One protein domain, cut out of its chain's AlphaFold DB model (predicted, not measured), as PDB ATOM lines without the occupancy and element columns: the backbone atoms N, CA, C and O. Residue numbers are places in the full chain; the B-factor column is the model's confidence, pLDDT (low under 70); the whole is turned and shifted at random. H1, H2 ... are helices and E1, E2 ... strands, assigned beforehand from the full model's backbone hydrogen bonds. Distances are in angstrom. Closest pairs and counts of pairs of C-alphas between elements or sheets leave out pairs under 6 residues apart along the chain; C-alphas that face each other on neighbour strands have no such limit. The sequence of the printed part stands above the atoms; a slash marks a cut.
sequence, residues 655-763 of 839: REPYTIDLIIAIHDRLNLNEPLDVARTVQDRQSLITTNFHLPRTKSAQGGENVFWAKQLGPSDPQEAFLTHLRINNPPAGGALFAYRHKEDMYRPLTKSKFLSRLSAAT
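Overview. This is residues 655 to 763 of the 839 residues of an uncharacterized protein of Rhizopogon vinicolor AM-OR11-026 (UniProt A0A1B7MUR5). With little regular structure, two antiparallel hairpins, E1-E2 and the smaller E3-E4, stay apart, while H1 and H3 meet near their ends as an L; the short H2 is the named element nearest the mean of the C-alphas, and the long link from H1 to E1, residues 668 to 689, runs from 3 to 23 A from that mean. Of 109 printed residues, 43 are in three helices and four strands, ordered H1 E1 E2 H2 E3 E4 H3: a mixed class. The whole is compact, radius of gyration of the C-alphas 14.9 A, spanning 35 by 34 by 30 A.

Along the chain. H1 is residues 660 to 667, starting at C-alpha (171.831, 207.389, 200.248). E1 is 690 to 695, 16.1 A; E2 705 to 710, 17.2 A; H2 724 to 728; E3 739 to 741; E4 747 to 749. H3, 752 to 763, 16.1 A, ends at C-alpha (168.046, 205.526, 212.449).

Arrangement. H3 touches H1 with residues 759 to 763 alone, about perpendicular at 81 degrees; the closest C-alphas, of Ile 666 and Ala 762, are 5.5 A apart. E1 and E2 form a hairpin at 160 degrees, N 691 to O 709 2.8 A, within hydrogen-bond range. Hairpin E3 and E4 has N 740 to O 748 at 2.9 A, also within range. H2 and H3 are apart. In H1, H2 and H3 every O i to N i+4 pair is within range.

Size, cuts and confidence. The farthest C-alphas, of Gln 686 and Lys 743, are 39.8 A apart. The printed part has no cut. Links H1 to E1 and E2 to H2 are long. Residues 672 to 692 and 744 to 745 have pLDDT under 70.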
ATOM      1  N   ARG A 655     181.243 216.118 211.623       82.25
ATOM      2  CA  ARG A 655     179.895 215.556 211.448       82.25
ATOM      3  C   ARG A 655     179.864 214.676 210.200       82.25
ATOM      4  O   ARG A 655     180.285 215.150 209.137       82.25
ATOM      5  N   GLU A 656     179.294 213.487 210.353       81.88
ATOM      6  CA  GLU A 656     179.003 212.568 209.257       81.88
ATOM      7  C   GLU A 656     177.958 213.132 208.276       81.88
ATOM      8  O   GLU A 656     177.096 213.932 208.675       81.88
ATOM      9  N   PRO A 657     178.030 212.743 206.990       84.00
ATOM     10  CA  PRO A 657     176.968 212.974 206.019       84.00
ATOM     11  C   PRO A 657     175.753 212.076 206.297       84.00
ATOM     12  O   PRO A 657     175.873 211.010 206.895       84.00
ATOM     13  N   TYR A 658     174.585 212.463 205.784       83.12
ATOM     14  CA  TYR A 658     173.566 211.475 205.416       83.12
ATOM     15  C   TYR A 658     173.953 210.897 204.044       83.12
ATOM     16  O   TYR A 658     174.048 211.663 203.085       83.12
ATOM     17  N   THR A 659     174.210 209.589 203.955       84.62
ATOM     18  CA  THR A 659     174.406 208.880 202.673       84.62
ATOM     19  C   THR A 659     173.068 208.391 202.119       84.62
ATOM     20  O   THR A 659     172.073 208.352 202.847       84.62
ATOM     21  N   ILE A 660     173.032 207.988 200.846       81.25
ATOM     22  CA  ILE A 660     171.831 207.389 200.248       81.25
ATOM     23  C   ILE A 660     171.434 206.107 200.981       81.25
ATOM     24  O   ILE A 660     170.276 205.976 201.357       81.25
ATOM     25  N   ASP A 661     172.380 205.220 201.289       82.81
ATOM     26  CA  ASP A 661     172.117 203.968 202.021       82.81
ATOM     27  C   ASP A 661     171.526 204.228 203.412       82.81
ATOM     28  O   ASP A 661     170.668 203.479 203.877       82.81
ATOM     29  N   LEU A 662     171.951 205.311 204.079       81.69
ATOM     30  CA  LEU A 662     171.365 205.737 205.348       81.69
ATOM     31  C   LEU A 662     169.943 206.280 205.161       81.69
ATOM     32  O   LEU A 662     169.085 206.014 205.997       81.69
ATOM     33  N   ILE A 663     169.678 207.025 204.085       81.88
ATOM     34  CA  ILE A 663     168.340 207.549 203.772       81.88
ATOM     35  C   ILE A 663     167.378 206.404 203.419       81.88
ATOM     36  O   ILE A 663     166.259 206.411 203.921       81.88
ATOM     37  N   ILE A 664     167.815 205.407 202.642       83.25
ATOM     38  CA  ILE A 664     167.032 204.201 202.319       83.25
ATOM     39  C   ILE A 664     166.757 203.399 203.599       83.25
ATOM     40  O   ILE A 664     165.602 203.189 203.956       83.25
ATOM     41  N   ALA A 665     167.793 203.067 204.378       82.00
ATOM     42  CA  ALA A 665     167.624 202.309 205.619       82.00
ATOM     43  C   ALA A 665     166.771 203.041 206.680       82.00
ATOM     44  O   ALA A 665     166.173 202.391 207.536       82.00
ATOM     45  N   ILE A 666     166.707 204.379 206.642       82.19
ATOM     46  CA  ILE A 666     165.760 205.176 207.437       82.19
ATOM     47  C   ILE A 666     164.350 205.104 206.844       82.19
ATOM     48  O   ILE A 666     163.414 204.875 207.605       82.19
ATOM     49  N   HIS A 667     164.190 205.290 205.529       77.19
ATOM     50  CA  HIS A 667     162.905 205.236 204.822       77.19
ATOM     51  C   HIS A 667     162.160 203.929 205.114       77.19
ATOM     52  O   HIS A 667     161.002 203.966 205.519       77.19
ATOM     53  N   ASP A 668     162.855 202.793 205.056       80.25
ATOM     54  CA  ASP A 668     162.288 201.460 205.317       80.25
ATOM     55  C   ASP A 668     161.850 201.257 206.787       80.25
ATOM     56  O   ASP A 668     161.271 200.230 207.143       80.25
ATOM     57  N   ARG A 669     162.134 202.232 207.663       79.69
ATOM     58  CA  ARG A 669     161.736 202.298 209.080       79.69
ATOM     59  C   ARG A 669     160.876 203.529 209.410       79.69
ATOM     60  O   ARG A 669     160.562 203.753 210.585       79.69
ATOM     61  N   LEU A 670     160.480 204.318 208.409       76.94
ATOM     62  CA  LEU A 670     159.433 205.332 208.528       76.94
ATOM     63  C   LEU A 670     158.094 204.701 208.150       76.94
ATOM     64  O   LEU A 670     157.934 204.121 207.079       76.94
ATOM     65  N   ASN A 671     157.104 204.819 209.030       71.25
ATOM     66  CA  ASN A 671     155.750 204.408 208.694       71.25
ATOM     67  C   ASN A 671     155.137 205.476 207.780       71.25
ATOM     68  O   ASN A 671     154.740 206.532 208.259       71.25
ATOM     69  N   LEU A 672     155.018 205.199 206.479       65.31
ATOM     70  CA  LEU A 672     154.434 206.143 205.517       65.31
ATOM     71  C   LEU A 672     152.953 206.469 205.791       65.31
ATOM     72  O   LEU A 672     152.450 207.441 205.235       65.31
ATOM     73  N   ASN A 673     152.268 205.707 206.655       61.16
ATOM     74  CA  ASN A 673     150.930 206.031 207.159       61.16
ATOM     75  C   ASN A 673     150.951 206.901 208.435       61.16
ATOM     76  O   ASN A 673     149.900 207.375 208.866       61.16
ATOM     77  N   GLU A 674     152.114 207.126 209.059       64.88
ATOM     78  CA  GLU A 674     152.245 208.042 210.195       64.88
ATOM     79  C   GLU A 674     152.222 209.498 209.690       64.88
ATOM     80  O   GLU A 674     153.052 209.884 208.863       64.88
ATOM     81  N   PRO A 675     151.337 210.362 210.221       59.09
ATOM     82  CA  PRO A 675     151.224 211.750 209.777       59.09
ATOM     83  C   PRO A 675     152.503 212.593 209.971       59.09
ATOM     84  O   PRO A 675     152.582 213.713 209.474       59.09
ATOM     85  N   LEU A 676     153.521 212.110 210.679       53.28
ATOM     86  CA  LEU A 676     154.725 212.881 210.987       53.28
ATOM     87  C   LEU A 676     155.753 212.962 209.836       53.28
ATOM     88  O   LEU A 676     156.569 213.888 209.827       53.28
ATOM     89  N   ASP A 677     155.724 212.025 208.885       56.19
ATOM     90  CA  ASP A 677     156.925 211.616 208.133       56.19
ATOM     91  C   ASP A 677     157.008 212.105 206.666       56.19
ATOM     92  O   ASP A 677     157.855 211.635 205.909       56.19
ATOM     93  N   VAL A 678     156.138 213.030 206.231       55.50
ATOM     94  CA  VAL A 678     155.800 213.209 204.797       55.50
ATOM     95  C   VAL A 678     155.725 214.696 204.351       55.50
ATOM     96  O   VAL A 678     155.714 215.594 205.195       55.50
ATOM     97  N   ALA A 679     155.692 215.005 203.034       46.75
ATOM     98  CA  ALA A 679     155.702 216.382 202.475       46.75
ATOM     99  C   ALA A 679     154.703 216.669 201.256       46.75
ATOM    100  O   ALA A 679     154.050 215.720 200.818       46.75
ATOM    101  N   ARG A 680     154.499 217.925 200.729       49.50
ATOM    102  CA  ARG A 680     153.319 218.416 199.887       49.50
ATOM    103  C   ARG A 680     153.554 219.349 198.626       49.50
ATOM    104  O   ARG A 680     154.009 220.469 198.817       49.50
ATOM    105  N   THR A 681     153.031 219.004 197.422       42.53
ATOM    106  CA  THR A 681     153.462 219.317 195.995       42.53
ATOM    107  C   THR A 681     152.962 220.528 195.145       42.53
ATOM    108  O   THR A 681     151.915 221.092 195.449       42.53
ATOM    109  N   VAL A 682     153.680 220.828 194.014       40.56
ATOM    110  CA  VAL A 682     153.366 221.691 192.810       40.56
ATOM    111  C   VAL A 682     154.183 221.238 191.534       40.56
ATOM    112  O   VAL A 682     155.111 220.450 191.697       40.56
ATOM    113  N   GLN A 683     153.881 221.712 190.298       41.03
ATOM    114  CA  GLN A 683     154.496 221.367 188.970       41.03
ATOM    115  C   GLN A 683     154.955 222.615 188.138       41.03
ATOM    116  O   GLN A 683     154.521 223.725 188.454       41.03
ATOM    117  N   ASP A 684     155.803 222.466 187.090       44.75
ATOM    118  CA  ASP A 684     156.358 223.571 186.254       44.75
ATOM    119  C   ASP A 684     155.895 223.643 184.765       44.75
ATOM    120  O   ASP A 684     154.912 223.015 184.375       44.75
ATOM    121  N   ARG A 685     156.544 224.506 183.953       46.69
ATOM    122  CA  ARG A 685     156.182 224.862 182.559       46.69
ATOM    123  C   ARG A 685     156.858 224.030 181.461       46.69
ATOM    124  O   ARG A 685     156.435 224.127 180.314       46.69
ATOM    125  N   GLN A 686     157.889 223.250 181.769       50.78
ATOM    126  CA  GLN A 686     158.598 222.379 180.825       50.78
ATOM    127  C   GLN A 686     158.019 220.949 180.819       50.78
ATOM    128  O   GLN A 686     158.653 220.023 180.320       50.78
ATOM    129  N   SER A 687     156.849 220.745 181.439       51.47
ATOM    130  CA  SER A 687     156.281 219.433 181.802       51.47
ATOM    131  C   SER A 687     157.160 218.593 182.742       51.47
ATOM    132  O   SER A 687     156.773 217.490 183.129       51.47
ATOM    133  N   LEU A 688     158.301 219.128 183.185       57.62
ATOM    134  CA  LEU A 688     159.104 218.563 184.257       57.62
ATOM    135  C   LEU A 688     158.419 218.856 185.597       57.62
ATOM    136  O   LEU A 688     157.812 219.906 185.818       57.62
ATOM    137  N   ILE A 689     158.479 217.900 186.522       61.00
ATOM    138  CA  ILE A 689     157.871 218.076 187.842       61.00
ATOM    139  C   ILE A 689     158.926 218.652 188.789       61.00
ATOM    140  O   ILE A 689     159.547 217.935 189.581       61.00
ATOM    141  N   THR A 690     159.152 219.963 188.665       63.12
ATOM    142  CA  THR A 690     159.972 220.740 189.600       63.12
ATOM    143  C   THR A 690     159.090 221.393 190.658       63.12
ATOM    144  O   THR A 690     158.268 222.263 190.377       63.12
ATOM    145  N   THR A 691     159.309 221.015 191.913       69.31
ATOM    146  CA  THR A 691     158.723 221.689 193.071       69.31
ATOM    147  C   THR A 691     159.403 223.041 193.294       69.31
ATOM    148  O   THR A 691     160.632 223.129 193.308       69.31
ATOM    149  N   ASN A 692     158.608 224.075 193.580       69.75
ATOM    150  CA  ASN A 692     159.061 225.357 194.126       69.75
ATOM    151  C   ASN A 692     158.225 225.718 195.363       69.75
ATOM    152  O   ASN A 692     156.997 225.659 195.322       69.75
ATOM    153  N   PHE A 693     158.879 226.153 196.440       73.31
ATOM    154  CA  PHE A 693     158.223 226.807 197.570       73.31
ATOM    155  C   PHE A 693     159.069 227.973 198.095       73.31
ATOM    156  O   PHE A 693     160.298 227.900 198.182       73.31
ATOM    157  N   HIS A 694     158.399 229.065 198.460       75.06
ATOM    158  CA  HIS A 694     159.040 230.260 199.000       75.06
ATOM    159  C   HIS A 694     159.247 230.134 200.517       75.06
ATOM    160  O   HIS A 694     158.288 229.952 201.269       75.06
ATOM    161  N   LEU A 695     160.489 230.268 200.988       79.75
ATOM    162  CA  LEU A 695     160.781 230.472 202.406       79.75
ATOM    163  C   LEU A 695     160.654 231.970 202.717       79.75
ATOM    164  O   LEU A 695     161.448 232.734 202.179       79.75
ATOM    165  N   PRO A 696     159.763 232.410 203.626       75.88
ATOM    166  CA  PRO A 696     159.502 233.837 203.847       75.88
ATOM    167  C   PRO A 696     160.674 234.604 204.480       75.88
ATOM    168  O   PRO A 696     160.690 235.830 204.450       75.88
ATOM    169  N   ARG A 697     161.646 233.904 205.090       76.88
ATOM    170  CA  ARG A 697     162.865 234.488 205.673       76.88
ATOM    171  C   ARG A 697     163.916 233.423 205.985       76.88
ATOM    172  O   ARG A 697     163.574 232.371 206.526       76.88
ATOM    173  N   THR A 698     165.198 233.727 205.779       81.31
ATOM    174  CA  THR A 698     166.331 232.953 206.331       81.31
ATOM    175  C   THR A 698     167.365 233.857 207.025       81.31
ATOM    176  O   THR A 698     167.095 235.033 207.281       81.31
ATOM    177  N   LYS A 699     168.530 233.311 207.426       71.94
ATOM    178  CA  LYS A 699     169.607 234.083 208.087       71.94
ATOM    179  C   LYS A 699     170.184 235.157 207.157       71.94
ATOM    180  O   LYS A 699     170.472 236.254 207.622       71.94
ATOM    181  N   SER A 700     170.337 234.825 205.875       73.94
ATOM    182  CA  SER A 700     170.978 235.682 204.870       73.94
ATOM    183  C   SER A 700     169.963 236.466 204.032       73.94
ATOM    184  O   SER A 700     170.226 237.612 203.686       73.94
ATOM    185  N   ALA A 701     168.789 235.889 203.751       78.19
ATOM    186  CA  ALA A 701     167.724 236.538 202.990       78.19
ATOM    187  C   ALA A 701     166.580 236.981 203.921       78.19
ATOM    188  O   ALA A 701     165.730 236.180 204.317       78.19
ATOM    189  N   GLN A 702     166.554 238.266 204.305       75.94
ATOM    190  CA  GLN A 702     165.512 238.780 205.210       75.94
ATOM    191  C   GLN A 702     164.124 238.864 204.555       75.94
ATOM    192  O   GLN A 702     163.138 238.659 205.255       75.94
ATOM    193  N   GLY A 703     164.066 239.117 203.241       73.88
ATOM    194  CA  GLY A 703     162.843 239.111 202.423       73.88
ATOM    195  C   GLY A 703     162.497 237.749 201.806       73.88
ATOM    196  O   GLY A 703     161.749 237.701 200.837       73.88
ATOM    197  N   GLY A 704     163.075 236.666 202.331       80.12
ATOM    198  CA  GLY A 704     162.817 235.308 201.866       80.12
ATOM    199  C   GLY A 704     163.617 234.873 200.638       80.12
ATOM    200  O   GLY A 704     164.368 235.643 200.045       80.12
ATOM    201  N   GLU A 705     163.492 233.593 200.294       78.81
ATOM    202  CA  GLU A 705     164.172 232.953 199.162       78.81
ATOM    203  C   GLU A 705     163.426 231.685 198.713       78.81
ATOM    204  O   GLU A 705     162.846 230.966 199.528       78.81
ATOM    205  N   ASN A 706     163.446 231.393 197.412       77.12
ATOM    206  CA  ASN A 706     162.789 230.210 196.853       77.12
ATOM    207  C   ASN A 706     163.662 228.958 197.010       77.12
ATOM    208  O   ASN A 706     164.894 229.027 196.978       77.12
ATOM    209  N   VAL A 707     163.022 227.798 197.159       78.62
ATOM    210  CA  VAL A 707     163.693 226.499 197.253       78.62
ATOM    211  C   VAL A 707     163.085 225.535 196.247       78.62
ATOM    212  O   VAL A 707     161.870 225.358 196.203       78.62
ATOM    213  N   PHE A 708     163.965 224.900 195.470       78.69
ATOM    214  CA  PHE A 708     163.603 224.058 194.336       78.69
ATOM    215  C   PHE A 708     164.206 222.653 194.432       78.69
ATOM    216  O   PHE A 708     165.360 222.479 194.866       78.69
ATOM    217  N   TRP A 709     163.464 221.669 193.930       79.44
ATOM    218  CA  TRP A 709     163.976 220.360 193.524       79.44
ATOM    219  C   TRP A 709     163.144 219.786 192.375       79.44
ATOM    220  O   TRP A 709     161.967 220.105 192.243       79.44
ATOM    221  N   ALA A 710     163.759 218.915 191.579       80.31
ATOM    222  CA  ALA A 710     163.077 218.081 190.595       80.31
ATOM    223  C   ALA A 710     162.865 216.667 191.154       80.31
ATOM    224  O   ALA A 710     163.551 216.271 192.105       80.31
ATOM    225  N   LYS A 711     161.950 215.906 190.544       79.56
ATOM    226  CA  LYS A 711     161.793 214.465 190.788       79.56
ATOM    227  C   LYS A 711     163.128 213.712 190.668       79.56
ATOM    228  O   LYS A 711     163.992 214.072 189.867       79.56
ATOM    229  N   GLN A 712     163.308 212.680 191.481       81.38
ATOM    230  CA  GLN A 712     164.418 211.726 191.449       81.38
ATOM    231  C   GLN A 712     163.881 210.297 191.230       81.38
ATOM    232  O   GLN A 712     162.678 210.086 191.080       81.38
ATOM    233  N   LEU A 713     164.781 209.314 191.192       79.69
ATOM    234  CA  LEU A 713     164.445 207.891 191.095       79.69
ATOM    235  C   LEU A 713     164.706 207.188 192.437       79.69
ATOM    236  O   LEU A 713     165.686 207.498 193.116       79.69
ATOM    237  N   GLY A 714     163.861 206.212 192.779       80.25
ATOM    238  CA  GLY A 714     163.981 205.397 193.995       80.25
ATOM    239  C   GLY A 714     163.217 205.937 195.218       80.25
ATOM    240  O   GLY A 714     162.589 206.993 195.147       80.25
ATOM    241  N   PRO A 715     163.261 205.222 196.360       73.44
ATOM    242  CA  PRO A 715     162.457 205.526 197.556       73.44
ATOM    243  C   PRO A 715     162.873 206.815 198.286       73.44
ATOM    244  O   PRO A 715     162.150 207.311 199.143       73.44
ATOM    245  N   SER A 716     164.031 207.385 197.949       76.44
ATOM    246  CA  SER A 716     164.492 208.680 198.456       76.44
ATOM    247  C   SER A 716     164.002 209.874 197.623       76.44
ATOM    248  O   SER A 716     164.449 210.999 197.865       76.44
ATOM    249  N   ASP A 717     163.104 209.660 196.651       80.44
ATOM    250  CA  ASP A 717     162.580 210.721 195.793       80.44
ATOM    251  C   ASP A 717     161.828 211.804 196.593       80.44
ATOM    252  O   ASP A 717     160.755 211.542 197.149       80.44
ATOM    253  N   PRO A 718     162.329 213.057 196.614       78.00
ATOM    254  CA  PRO A 718     161.644 214.152 197.276       78.00
ATOM    255  C   PRO A 718     160.351 214.562 196.563       78.00
ATOM    256  O   PRO A 718     159.664 215.416 197.099       78.00
ATOM    257  N   GLN A 719     160.002 214.036 195.385       76.50
ATOM    258  CA  GLN A 719     158.729 214.314 194.716       76.50
ATOM    259  C   GLN A 719     157.602 213.369 195.183       76.50
ATOM    260  O   GLN A 719     156.571 213.870 195.631       76.50
ATOM    261  N   GLU A 720     157.775 212.042 195.185       75.12
ATOM    262  CA  GLU A 720     156.768 211.108 195.737       75.12
ATOM    263  C   GLU A 720     156.599 211.246 197.261       75.12
ATOM    264  O   GLU A 720     155.474 211.295 197.781       75.12
ATOM    265  N   ALA A 721     157.706 211.444 197.989       78.69
ATOM    266  CA  ALA A 721     157.658 211.822 199.403       78.69
ATOM    267  C   ALA A 721     156.944 213.174 199.622       78.69
ATOM    268  O   ALA A 721     156.439 213.437 200.714       78.69
ATOM    269  N   PHE A 722     156.863 214.016 198.582       76.06
ATOM    270  CA  PHE A 722     156.161 215.302 198.580       76.06
ATOM    271  C   PHE A 722     154.749 215.249 197.972       76.06
ATOM    272  O   PHE A 722     154.079 216.277 197.915       76.06
ATOM    273  N   LEU A 723     154.247 214.082 197.557       75.25
ATOM    274  CA  LEU A 723     152.826 213.854 197.244       75.25
ATOM    275  C   LEU A 723     152.077 213.251 198.441       75.25
ATOM    276  O   LEU A 723     150.921 213.588 198.708       75.25
ATOM    277  N   THR A 724     152.736 212.394 199.217       76.50
ATOM    278  CA  THR A 724     152.044 211.514 200.170       76.50
ATOM    279  C   THR A 724     151.473 212.245 201.416       76.50
ATOM    280  O   THR A 724     150.487 211.789 201.996       76.50
ATOM    281  N   HIS A 725     151.960 213.443 201.782       82.56
ATOM    282  CA  HIS A 725     151.418 214.275 202.891       82.56
ATOM    283  C   HIS A 725     150.139 215.007 202.538       82.56
ATOM    284  O   HIS A 725     149.312 215.245 203.416       82.56
ATOM    285  N   LEU A 726     149.984 215.402 201.267       79.00
ATOM    286  CA  LEU A 726     148.730 215.983 200.787       79.00
ATOM    287  C   LEU A 726     147.593 215.008 201.061       79.00
ATOM    288  O   LEU A 726     146.572 215.403 201.616       79.00
ATOM    289  N   ARG A 727     147.834 213.732 200.746       81.00
ATOM    290  CA  ARG A 727     146.899 212.628 200.947       81.00
ATOM    291  C   ARG A 727     146.646 212.307 202.426       81.00
ATOM    292  O   ARG A 727     145.502 212.082 202.793       81.00
ATOM    293  N   ILE A 728     147.690 212.254 203.258       83.19
ATOM    294  CA  ILE A 728     147.593 211.703 204.628       83.19
ATOM    295  C   ILE A 728     147.343 212.778 205.690       83.19
ATOM    296  O   ILE A 728     146.501 212.603 206.573       83.19
ATOM    297  N   ASN A 729     148.053 213.901 205.604       83.19
ATOM    298  CA  ASN A 729     147.875 215.009 206.535       83.19
ATOM    299  C   ASN A 729     146.839 216.006 206.057       83.19
ATOM    300  O   ASN A 729     146.067 216.472 206.880       83.19
ATOM    301  N   ASN A 730     146.838 216.346 204.767       84.50
ATOM    302  CA  ASN A 730     146.024 217.428 204.213       84.50
ATOM    303  C   ASN A 730     146.130 218.745 205.032       84.50
ATOM    304  O   ASN A 730     145.125 219.264 205.517       84.50
ATOM    305  N   PRO A 731     147.345 219.306 205.234       84.50
ATOM    306  CA  PRO A 731     147.520 220.481 206.089       84.50
ATOM    307  C   PRO A 731     146.712 221.691 205.570       84.50
ATOM    308  O   PRO A 731     146.650 221.911 204.354       84.50
ATOM    309  N   PRO A 732     146.105 222.500 206.457       83.50
ATOM    310  CA  PRO A 732     145.246 223.611 206.054       83.50
ATOM    311  C   PRO A 732     146.030 224.683 205.287       83.50
ATOM    312  O   PRO A 732     147.183 224.967 205.606       83.50
ATOM    313  N   ALA A 733     145.394 225.316 204.296       77.88
ATOM    314  CA  ALA A 733     146.066 226.207 203.340       77.88
ATOM    315  C   ALA A 733     146.740 227.448 203.969       77.88
ATOM    316  O   ALA A 733     147.737 227.926 203.439       77.88
ATOM    317  N   GLY A 734     146.224 227.947 205.100       80.19
ATOM    318  CA  GLY A 734     146.844 229.022 205.892       80.19
ATOM    319  C   GLY A 734     147.767 228.539 207.023       80.19
ATOM    320  O   GLY A 734     148.216 229.348 207.832       80.19
ATOM    321  N   GLY A 735     148.002 227.228 207.135       81.25
ATOM    322  CA  GLY A 735     148.831 226.611 208.168       81.25
ATOM    323  C   GLY A 735     150.296 226.433 207.758       81.25
ATOM    324  O   GLY A 735     150.738 226.847 206.689       81.25
ATOM    325  N   ALA A 736     151.074 225.772 208.618       85.25
ATOM    326  CA  ALA A 736     152.439 225.386 208.273       85.25
ATOM    327  C   ALA A 736     152.434 224.239 207.244       85.25
ATOM    328  O   ALA A 736     151.787 223.218 207.463       85.25
ATOM    329  N   LEU A 737     153.210 224.384 206.162       82.75
ATOM    330  CA  LEU A 737     153.333 223.397 205.076       82.75
ATOM    331  C   LEU A 737     153.623 221.977 205.597       82.75
ATOM    332  O   LEU A 737     152.954 221.013 205.228       82.75
ATOM    333  N   PHE A 738     154.579 221.865 206.520       86.06
ATOM    334  CA  PHE A 738     154.873 220.638 207.257       86.06
ATOM    335  C   PHE A 738     154.153 220.668 208.607       86.06
ATOM    336  O   PHE A 738     154.771 220.864 209.650       86.06
ATOM    337  N   ALA A 739     152.828 220.533 208.582       87.75
ATOM    338  CA  ALA A 739     152.014 220.268 209.762       87.75
ATOM    339  C   ALA A 739     151.450 218.847 209.709       87.75
ATOM    340  O   ALA A 739     151.009 218.400 208.651       87.75
ATOM    341  N   TYR A 740     151.456 218.168 210.854       86.69
ATOM    342  CA  TYR A 740     150.961 216.805 211.010       86.69
ATOM    343  C   TYR A 740     149.688 216.761 211.858       86.69
ATOM    344  O   TYR A 740     149.521 217.575 212.778       86.69
ATOM    345  N   ARG A 741     148.792 215.812 211.572       83.75
ATOM    346  CA  ARG A 741     147.627 215.514 212.423       83.75
ATOM    347  C   ARG A 741     148.105 214.844 213.718       83.75
ATOM    348  O   ARG A 741     148.860 213.879 213.671       83.75
ATOM    349  N   HIS A 742     147.694 215.367 214.875       77.12
ATOM    350  CA  HIS A 742     148.088 214.842 216.199       77.12
ATOM    351  C   HIS A 742     146.883 214.375 217.036       77.12
ATOM    352  O   HIS A 742     147.021 213.532 217.921       77.12
ATOM    353  N   LYS A 743     145.703 214.937 216.785       77.06
ATOM    354  CA  LYS A 743     144.394 214.414 217.193       77.06
ATOM    355  C   LYS A 743     143.430 214.670 216.031       77.06
ATOM    356  O   LYS A 743     143.834 215.276 215.034       77.06
ATOM    357  N   GLU A 744     142.182 214.242 216.161       67.50
ATOM    358  CA  GLU A 744     141.110 214.694 215.271       67.50
ATOM    359  C   GLU A 744     141.085 216.234 215.239       67.50
ATOM    360  O   GLU A 744     141.286 216.890 216.263       67.50
ATOM    361  N   ASP A 745     141.033 216.770 214.018       66.75
ATOM    362  CA  ASP A 745     141.156 218.173 213.581       66.75
ATOM    363  C   ASP A 745     142.301 219.053 214.138       66.75
ATOM    364  O   ASP A 745     142.521 220.166 213.653       66.75
ATOM    365  N   MET A 746     143.134 218.561 215.063       82.38
ATOM    366  CA  MET A 746     144.286 219.304 215.587       82.38
ATOM    367  C   MET A 746     145.575 219.038 214.794       82.38
ATOM    368  O   MET A 746     146.280 218.039 214.997       82.38
ATOM    369  N   TYR A 747     145.944 220.025 213.978       86.06
ATOM    370  CA  TYR A 747     147.236 220.130 213.297       86.06
ATOM    371  C   TYR A 747     148.338 220.673 214.212       86.06
ATOM    372  O   TYR A 747     148.118 221.600 214.995       86.06
ATOM    373  N   ARG A 748     149.566 220.158 214.071       88.69
ATOM    374  CA  ARG A 748     150.768 220.707 214.724       88.69
ATOM    375  C   ARG A 748     151.912 220.894 213.726       88.69
ATOM    376  O   ARG A 748     152.174 219.982 212.949       88.69
ATOM    377  N   PRO A 749     152.637 222.030 213.740       88.44
ATOM    378  CA  PRO A 749     153.810 222.215 212.889       88.44
ATOM    379  C   PRO A 749     154.943 221.259 213.295       88.44
ATOM    380  O   PRO A 749     155.241 221.080 214.480       88.44
ATOM    381  N   LEU A 750     155.612 220.673 212.305       88.12
ATOM    382  CA  LEU A 750     156.773 219.809 212.479       88.12
ATOM    383  C   LEU A 750     157.975 220.642 212.942       88.12
ATOM    384  O   LEU A 750     158.630 221.339 212.166       88.12
ATOM    385  N   THR A 751     158.272 220.592 214.240       89.06
ATOM    386  CA  THR A 751     159.422 221.309 214.801       89.06
ATOM    387  C   THR A 751     160.728 220.578 214.497       89.06
ATOM    388  O   THR A 751     160.775 219.347 214.460       89.06
ATOM    389  N   LYS A 752     161.833 221.329 214.388       86.88
ATOM    390  CA  LYS A 752     163.197 220.775 214.275       86.88
ATOM    391  C   LYS A 752     163.484 219.700 215.334       86.88
ATOM    392  O   LYS A 752     164.155 218.724 215.029       86.88
ATOM    393  N   SER A 753     162.992 219.880 216.565       87.69
ATOM    394  CA  SER A 753     163.183 218.900 217.641       87.69
ATOM    395  C   SER A 753     162.475 217.578 217.326       87.69
ATOM    396  O   SER A 753     163.115 216.529 217.304       87.69
ATOM    397  N   LYS A 754     161.180 217.628 216.986       89.50
ATOM    398  CA  LYS A 754     160.382 216.428 216.690       89.50
ATOM    399  C   LYS A 754     160.867 215.712 215.422       89.50
ATOM    400  O   LYS A 754     160.974 214.492 215.441       89.50
ATOM    401  N   PHE A 755     161.259 216.457 214.387       88.31
ATOM    402  CA  PHE A 755     161.881 215.919 213.167       88.31
ATOM    403  C   PHE A 755     163.187 215.160 213.455       88.31
ATOM    404  O   PHE A 755     163.338 214.008 213.058       88.31
ATOM    405  N   LEU A 756     164.121 215.762 214.204       91.06
ATOM    406  CA  LEU A 756     165.392 215.106 214.540       91.06
ATOM    407  C   LEU A 756     165.222 213.959 215.550       91.06
ATOM    408  O   LEU A 756     165.979 212.994 215.502       91.06
ATOM    409  N   SER A 757     164.217 214.032 216.425       90.31
ATOM    410  CA  SER A 757     163.811 212.927 217.302       90.31
ATOM    411  C   SER A 757     163.288 211.732 216.493       90.31
ATOM    412  O   SER A 757     163.752 210.615 216.715       90.31
ATOM    413  N   ARG A 758     162.407 211.962 215.508       89.75
ATOM    414  CA  ARG A 758     161.878 210.918 214.615       89.75
ATOM    415  C   ARG A 758     162.967 210.283 213.755       89.75
ATOM    416  O   ARG A 758     163.074 209.059 213.744       89.75
ATOM    417  N   LEU A 759     163.823 211.095 213.129       89.81
ATOM    418  CA  LEU A 759     164.998 210.602 212.401       89.81
ATOM    419  C   LEU A 759     165.901 209.758 213.306       89.81
ATOM    420  O   LEU A 759     166.275 208.657 212.921       89.81
ATOM    421  N   SER A 760     166.211 210.220 214.522       90.88
ATOM    422  CA  SER A 760     167.025 209.464 215.486       90.88
ATOM    423  C   SER A 760     166.393 208.115 215.858       90.88
ATOM    424  O   SER A 760     167.099 207.110 215.915       90.88
ATOM    425  N   ALA A 761     165.070 208.061 216.041       90.50
ATOM    426  CA  ALA A 761     164.346 206.819 216.308       90.50
ATOM    427  C   ALA A 761     164.393 205.842 215.118       90.50
ATOM    428  O   ALA A 761     164.763 204.685 215.304       90.50
ATOM    429  N   ALA A 762     164.107 206.308 213.897       89.62
ATOM    430  CA  ALA A 762     164.184 205.482 212.687       89.62
ATOM    431  C   ALA A 762     165.621 205.000 212.406       89.62
ATOM    432  O   ALA A 762     165.838 203.830 212.109       89.62
ATOM    433  N   THR A 763     166.619 205.868 212.607       89.06
ATOM    434  CA  THR A 763     168.046 205.526 212.449       89.06
ATOM    435  C   THR A 763     168.469 204.423 213.427       89.06
ATOM    436  O   THR A 763     169.154 203.482 213.030       89.06
TER     437      THR A 763